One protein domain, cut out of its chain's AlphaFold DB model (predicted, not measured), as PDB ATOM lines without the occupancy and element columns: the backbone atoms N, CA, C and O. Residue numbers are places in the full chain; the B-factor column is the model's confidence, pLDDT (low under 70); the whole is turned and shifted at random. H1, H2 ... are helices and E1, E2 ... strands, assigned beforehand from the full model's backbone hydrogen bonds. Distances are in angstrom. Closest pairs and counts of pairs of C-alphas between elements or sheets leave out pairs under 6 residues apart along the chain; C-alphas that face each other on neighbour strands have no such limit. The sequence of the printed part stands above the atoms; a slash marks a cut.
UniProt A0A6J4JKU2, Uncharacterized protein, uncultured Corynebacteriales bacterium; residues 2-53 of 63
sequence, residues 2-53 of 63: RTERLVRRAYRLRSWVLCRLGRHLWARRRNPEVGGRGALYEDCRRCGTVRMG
ATOM      1  N   ARG A   2      47.224 -20.064 -62.037       72.38
ATOM      2  CA  ARG A   2      46.606 -18.710 -61.898       72.38
ATOM      3  C   ARG A   2      45.356 -18.710 -60.997       72.38
ATOM      4  O   ARG A   2      45.224 -17.852 -60.126       72.38
ATOM      5  N   THR A   3      44.507 -19.727 -61.135       83.62
ATOM      6  CA  THR A   3      43.270 -19.913 -60.353       83.62
ATOM      7  C   THR A   3      43.540 -20.118 -58.862       83.62
ATOM      8  O   THR A   3      42.909 -19.487 -58.022       83.62
ATOM      9  N   GLU A   4      44.554 -20.910 -58.507       87.44
ATOM     10  CA  GLU A   4      44.929 -21.164 -57.107       87.44
ATOM     11  C   GLU A   4      45.368 -19.891 -56.373       87.44
ATOM     12  O   GLU A   4      45.061 -19.705 -55.194       87.44
ATOM     13  N   ARG A   5      46.059 -18.978 -57.069       87.75
ATOM     14  CA  ARG A   5      46.451 -17.679 -56.501       87.75
ATOM     15  C   ARG A   5      45.230 -16.805 -56.211       87.75
ATOM     16  O   ARG A   5      45.197 -16.152 -55.167       87.75
ATOM     17  N   LEU A   6      44.232 -16.812 -57.095       91.75
ATOM     18  CA  LEU A   6      42.980 -16.072 -56.903       91.75
ATOM     19  C   LEU A   6      42.169 -16.642 -55.736       91.75
ATOM     20  O   LEU A   6      41.757 -15.882 -54.864       91.75
ATOM     21  N   VAL A   7      42.043 -17.969 -55.648       91.56
ATOM     22  CA  VAL A   7      41.367 -18.647 -54.528       91.56
ATOM     23  C   VAL A   7      42.049 -18.320 -53.197       91.56
ATOM     24  O   VAL A   7      41.383 -17.944 -52.234       91.56
ATOM     25  N   ARG A   8      43.388 -18.361 -53.138       89.38
ATOM     26  CA  ARG A   8      44.144 -17.980 -51.930       89.38
ATOM     27  C   ARG A   8      43.934 -16.514 -51.546       89.38
ATOM     28  O   ARG A   8      43.821 -16.213 -50.359       89.38
ATOM     29  N   ARG A   9      43.877 -15.596 -52.519       90.38
ATOM     30  CA  ARG A   9      43.585 -14.172 -52.266       90.38
ATOM     31  C   ARG A   9      42.165 -13.970 -51.743       90.38
ATOM     32  O   ARG A   9      42.004 -13.296 -50.729       90.38
ATOM     33  N   ALA A  10      41.170 -14.594 -52.370       91.44
ATOM     34  CA  ALA A  10      39.780 -14.546 -51.922       91.44
ATOM     35  C   ALA A  10      39.632 -15.100 -50.495       91.44
ATOM     36  O   ALA A  10      39.004 -14.473 -49.644       91.44
ATOM     37  N   TYR A  11      40.299 -16.220 -50.197       90.00
ATOM     38  CA  TYR A  11      40.324 -16.798 -48.855       90.00
ATOM     39  C   TYR A  11      40.943 -15.851 -47.818       90.00
ATOM     40  O   TYR A  11      40.391 -15.686 -46.727       90.00
ATOM     41  N   ARG A  12      42.061 -15.189 -48.151       88.31
ATOM     42  CA  ARG A  12      42.693 -14.193 -47.267       88.31
ATOM     43  C   ARG A  12      41.783 -12.997 -47.014       88.31
ATOM     44  O   ARG A  12      41.629 -12.616 -45.859       88.31
ATOM     45  N   LEU A  13      41.172 -12.441 -48.060       91.44
ATOM     46  CA  LEU A  13      40.248 -11.309 -47.946       91.44
ATOM     47  C   LEU A  13      39.046 -11.663 -47.070       91.44
ATOM     48  O   LEU A  13      38.769 -10.962 -46.099       91.44
ATOM     49  N   ARG A  14      38.394 -12.799 -47.340       90.12
ATOM     50  CA  ARG A  14      37.276 -13.289 -46.524       90.12
ATOM     51  C   ARG A  14      37.683 -13.472 -45.064       90.12
ATOM     52  O   ARG A  14      36.981 -13.004 -44.174       90.12
ATOM     53  N   SER A  15      38.817 -14.124 -44.814       87.88
ATOM     54  CA  SER A  15      39.316 -14.349 -43.450       87.88
ATOM     55  C   SER A  15      39.599 -13.035 -42.720       87.88
ATOM     56  O   SER A  15      39.371 -12.927 -41.519       87.88
ATOM     57  N   TRP A  16      40.073 -12.021 -43.444       91.31
ATOM     58  CA  TRP A  16      40.351 -10.699 -42.896       91.31
ATOM     59  C   TRP A  16      39.073  -9.945 -42.515       91.31
ATOM     60  O   TRP A  16      38.986  -9.418 -41.408       91.31
ATOM     61  N   VAL A  17      38.067  -9.953 -43.395       93.00
ATOM     62  CA  VAL A  17      36.755  -9.343 -43.128       93.00
ATOM     63  C   VAL A  17      36.083 -10.010 -41.930       93.00
ATOM     64  O   VAL A  17      35.649  -9.322 -41.014       93.00
ATOM     65  N   LEU A  18      36.057 -11.346 -41.887       91.44
ATOM     66  CA  LEU A  18      35.462 -12.084 -40.770       91.44
ATOM     67  C   LEU A  18      36.150 -11.760 -39.439       91.44
ATOM     68  O   LEU A  18      35.469 -11.505 -38.451       91.44
ATOM     69  N   CYS A  19      37.483 -11.682 -39.430       90.81
ATOM     70  CA  CYS A  19      38.247 -11.315 -38.242       90.81
ATOM     71  C   CYS A  19      37.893  -9.914 -37.720       90.81
ATOM     72  O   CYS A  19      37.767  -9.738 -36.513       90.81
ATOM     73  N   ARG A  20      37.711  -8.925 -38.608       90.38
ATOM     74  CA  ARG A  20      37.295  -7.567 -38.211       90.38
ATOM     75  C   ARG A  20      35.886  -7.510 -37.625       90.38
ATOM     76  O   ARG A  20      35.613  -6.639 -36.814       90.38
ATOM     77  N   LEU A  21      35.019  -8.439 -38.015       92.88
ATOM     78  CA  LEU A  21      33.658  -8.571 -37.488       92.88
ATOM     79  C   LEU A  21      33.589  -9.457 -36.226       92.88
ATOM     80  O   LEU A  21      32.509  -9.913 -35.863       92.88
ATOM     81  N   GLY A  22      34.728  -9.792 -35.606       87.88
ATOM     82  CA  GLY A  22      34.792 -10.682 -34.438       87.88
ATOM     83  C   GLY A  22      34.560 -12.169 -34.749       87.88
ATOM     84  O   GLY A  22      34.555 -13.010 -33.851       87.88
ATOM     85  N   ARG A  23      34.402 -12.548 -36.023       89.69
ATOM     86  CA  ARG A  23      34.290 -13.949 -36.462       89.69
ATOM     87  C   ARG A  23      35.671 -14.525 -36.742       89.69
ATOM     88  O   ARG A  23      36.106 -14.657 -37.887       89.69
ATOM     89  N   HIS A  24      36.375 -14.849 -35.669       90.81
ATOM     90  CA  HIS A  24      37.739 -15.353 -35.732       90.81
ATOM     91  C   HIS A  24      37.836 -16.747 -36.364       90.81
ATOM     92  O   HIS A  24      36.985 -17.619 -36.185       90.81
ATOM     93  N   LEU A  25      38.934 -16.959 -37.089       89.62
ATOM     94  CA  LEU A  25      39.298 -18.243 -37.671       89.62
ATOM     95  C   LEU A  25      40.200 -18.998 -36.692       89.62
ATOM     96  O   LEU A  25      41.428 -18.981 -36.830       89.62
ATOM     97  N   TRP A  26      39.568 -19.605 -35.693       89.81
ATOM     98  CA  TRP A  26      40.231 -20.333 -34.617       89.81
ATOM     99  C   TRP A  26      41.033 -21.524 -35.148       89.81
ATOM    100  O   TRP A  26      40.552 -22.306 -35.970       89.81
ATOM    101  N   ALA A  27      42.267 -21.650 -34.679       89.56
ATOM    102  CA  ALA A  27      43.098 -22.824 -34.847       89.56
ATOM    103  C   ALA A  27      43.438 -23.370 -33.467       89.56
ATOM    104  O   ALA A  27      43.946 -22.653 -32.614       89.56
ATOM    105  N   ARG A  28      43.168 -24.655 -33.255       89.12
ATOM    106  CA  ARG A  28      43.526 -25.326 -32.012       89.12
ATOM    107  C   ARG A  28      45.028 -25.587 -31.993       89.12
ATOM    108  O   ARG A  28      45.573 -26.165 -32.932       89.12
ATOM    109  N   ARG A  29      45.683 -25.177 -30.918       84.88
ATOM    110  CA  ARG A  29      47.107 -25.365 -30.660       84.88
ATOM    111  C   ARG A  29      47.311 -26.015 -29.307       84.88
ATOM    112  O   ARG A  29      46.406 -26.082 -28.477       84.88
ATOM    113  N   ARG A  30      48.524 -26.521 -29.117       82.81
ATOM    114  CA  ARG A  30      48.991 -27.061 -27.849       82.81
ATOM    115  C   ARG A  30      50.143 -26.196 -27.365       82.81
ATOM    116  O   ARG A  30      51.082 -25.981 -28.124       82.81
ATOM    117  N   ASN A  31      50.052 -25.690 -26.144       77.44
ATOM    118  CA  ASN A  31      51.161 -25.051 -25.468       77.44
ATOM    119  C   ASN A  31      52.150 -26.161 -25.070       77.44
ATOM    120  O   ASN A  31      51.757 -27.050 -24.316       77.44
ATOM    121  N   PRO A  32      53.381 -26.172 -25.608       75.56
ATOM    122  CA  PRO A  32      54.377 -27.174 -25.240       75.56
ATOM    123  C   PRO A  32      54.885 -27.004 -23.800       75.56
ATOM    124  O   PRO A  32      55.375 -27.969 -23.225       75.56
ATOM    125  N   GLU A  33      54.746 -25.812 -23.217       77.31
ATOM    126  CA  GLU A  33      55.220 -25.482 -21.867       77.31
ATOM    127  C   GLU A  33      54.238 -25.929 -20.775       77.31
ATOM    128  O   GLU A  33      54.628 -26.165 -19.635       77.31
ATOM    129  N   VAL A  34      52.954 -26.080 -21.122       70.88
ATOM    130  CA  VAL A  34      51.902 -26.520 -20.199       70.88
ATOM    131  C   VAL A  34      51.527 -27.959 -20.543       70.88
ATOM    132  O   VAL A  34      51.027 -28.242 -21.627       70.88
ATOM    133  N   GLY A  35      51.767 -28.895 -19.624       68.19
ATOM    134  CA  GLY A  35      51.397 -30.303 -19.791       68.19
ATOM    135  C   GLY A  35      49.890 -30.574 -19.627       68.19
ATOM    136  O   GLY A  35      49.142 -29.788 -19.054       68.19
ATOM    137  N   GLY A  36      49.424 -31.737 -20.100       68.31
ATOM    138  CA  GLY A  36      48.069 -32.244 -19.810       68.31
ATOM    139  C   GLY A  36      46.916 -31.635 -20.632       68.31
ATOM    140  O   GLY A  36      47.121 -31.072 -21.706       68.31
ATOM    141  N   ARG A  37      45.665 -31.803 -20.161       62.97
ATOM    142  CA  ARG A  37      44.434 -31.315 -20.835       62.97
ATOM    143  C   ARG A  37      44.323 -29.783 -20.895       62.97
ATOM    144  O   ARG A  37      43.614 -29.280 -21.765       62.97
ATOM    145  N   GLY A  38      45.031 -29.069 -20.015       67.25
ATOM    146  CA  GLY A  38      45.131 -27.602 -20.005       67.25
ATOM    147  C   GLY A  38      46.083 -27.036 -21.062       67.25
ATOM    148  O   GLY A  38      46.116 -25.833 -21.278       67.25
ATOM    149  N   ALA A  39      46.818 -27.897 -21.770       76.19
ATOM    150  CA  ALA A  39      47.744 -27.489 -22.818       76.19
ATOM    151  C   ALA A  39      47.048 -26.942 -24.072       76.19
ATOM    152  O   ALA A  39      47.714 -26.407 -24.949       76.19
ATOM    153  N   LEU A  40      45.740 -27.150 -24.243       83.44
ATOM    154  CA  LEU A  40      45.048 -26.827 -25.489       83.44
ATOM    155  C   LEU A  40      44.446 -25.421 -25.437       83.44
ATOM    156  O   LEU A  40      43.588 -25.138 -24.604       83.44
ATOM    157  N   TYR A  41      44.837 -24.585 -26.392       84.62
ATOM    158  CA  TYR A  41      44.276 -23.253 -26.607       84.62
ATOM    159  C   TYR A  41      43.870 -23.088 -28.070       84.62
ATOM    160  O   TYR A  41      44.252 -23.885 -28.929       84.62
ATOM    161  N   GLU A  42      43.073 -22.073 -28.367       88.06
ATOM    162  CA  GLU A  42      42.745 -21.703 -29.737       88.06
ATOM    163  C   GLU A  42      43.229 -20.286 -30.020       88.06
ATOM    164  O   GLU A  42      42.921 -19.368 -29.267       88.06
ATOM    165  N   ASP A  43      43.961 -20.096 -31.115       90.69
ATOM    166  CA  ASP A  43      44.388 -18.782 -31.592       90.69
ATOM    167  C   ASP A  43      43.696 -18.431 -32.911       90.69
ATOM    168  O   ASP A  43      43.495 -19.271 -33.792       90.69
ATOM    169  N   CYS A  44      43.317 -17.169 -33.081       89.94
ATOM    170  CA  CYS A  44      42.882 -16.684 -34.377       89.94
ATOM    171  C   CYS A  44      44.093 -16.632 -35.313       89.94
ATOM    172  O   CYS A  44      44.979 -15.795 -35.133       89.94
ATOM    173  N   ARG A  45      44.055 -17.400 -36.410       87.62
ATOM    174  CA  ARG A  45      45.118 -17.410 -37.439       87.62
ATOM    175  C   ARG A  45      45.410 -16.046 -38.069       87.62
ATOM    176  O   ARG A  45      46.363 -15.926 -38.839       87.62
ATOM    177  N   ARG A  46      44.556 -15.041 -37.832       88.44
ATOM    178  CA  ARG A  46      44.704 -13.702 -38.397       88.44
ATOM    179  C   ARG A  46      45.236 -12.659 -37.420       88.44
ATOM    180  O   ARG A  46      46.178 -11.967 -37.786       88.44
ATOM    181  N   CYS A  47      44.596 -12.496 -36.266       87.88
ATOM    182  CA  CYS A  47      44.912 -11.435 -35.302       87.88
ATOM    183  C   CYS A  47      45.657 -11.935 -34.062       87.88
ATOM    184  O   CYS A  47      46.041 -11.116 -33.241       87.88
ATOM    185  N   GLY A  48      45.843 -13.248 -33.905       87.25
ATOM    186  CA  GLY A  48      46.536 -13.815 -32.749       87.25
ATOM    187  C   GLY A  48      45.731 -13.788 -31.449       87.25
ATOM    188  O   GLY A  48      46.248 -14.228 -30.432       87.25
ATOM    189  N   THR A  49      44.473 -13.324 -31.461       87.88
ATOM    190  CA  THR A  49      43.574 -13.431 -30.300       87.88
ATOM    191  C   THR A  49      43.517 -14.878 -29.835       87.88
ATOM    192  O   THR A  49      43.304 -15.768 -30.659       87.88
ATOM    193  N   VAL A  50      43.690 -15.101 -28.536       87.31
ATOM    194  CA  VAL A  50      43.690 -16.427 -27.915       87.31
ATOM    195  C   VAL A  50      42.395 -16.619 -27.132       87.31
ATOM    196  O   VAL A  50      41.931 -15.696 -26.469       87.31
ATOM    197  N   ARG A  51      41.827 -17.824 -27.183       81.00
ATOM    198  CA  ARG A  51      40.808 -18.290 -26.239       81.00
ATOM    199  C   ARG A  51      41.225 -19.632 -25.643       81.00
ATOM    200  O   ARG A  51      41.753 -20.500 -26.342       81.00
ATOM    201  N   MET A  52      41.010 -19.795 -24.343       73.25
ATOM    202  CA  MET A  52      41.303 -21.032 -23.620       73.25
ATOM    203  C   MET A  52      40.127 -21.997 -23.801       73.25
ATOM    204  O   MET A  52      38.970 -21.599 -23.705       73.25
ATOM    205  N   GLY A  53      40.404 -23.269 -24.096       59.69
ATOM    206  CA  GLY A  53      39.374 -24.260 -24.444       59.69
ATOM    207  C   GLY A  53      38.497 -24.744 -23.281       59.69
ATOM    208  O   GLY A  53      37.740 -25.695 -23.461       59.69
TER     209      GLY A  53
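What this domain is: This is residues 2 to 53 of the 63 residues of an uncharacterized protein of uncultured Corynebacteriales bacterium (UniProt A0A6J4JKU2). A small antiparallel sheet, E1 - E2 - E3, has the long helix H1 at one end, its residues 2 to 11 sticking out, and tiny H2 at the other. The 52 printed residues, mixed in class, run H1 E1 H2 E2 E3. The whole is loose, radius of gyration of the C-alphas 14.1 A, and spans 44 by 24 by 12 A.

How they stand to each other: Look first at E2, residues 40 to 44. E1, residues 26 to 30, is its antiparallel neighbour; N 27 and O 43 are 2.8 A apart. E3, residues 50 to 52, forms a hairpin with E2; N 51 and O 42 are 2.8 A apart. H2, residues 36 to 39, only grazes the sheet. H1, residues 2 to 20, is not on the sheet; its O i to N i+4 pairs are all within hydrogen-bond range, and H2 is too short for one.

Where its parts are: Find C-alpha 2 at (46.606, -18.710, -61.898); H1 runs 27.8 A from there. E1 measures 13.0 A, E2 13.7 A. E3 ends at C-alpha 52, (41.303, -21.032, -23.620).

The domain as a whole: The farthest C-alphas, Arg 2 and Gly 36, are 44.2 A apart. The printed part has no cut, and its links are tight. Residues 35 to 38 and 53 have pLDDT under 70.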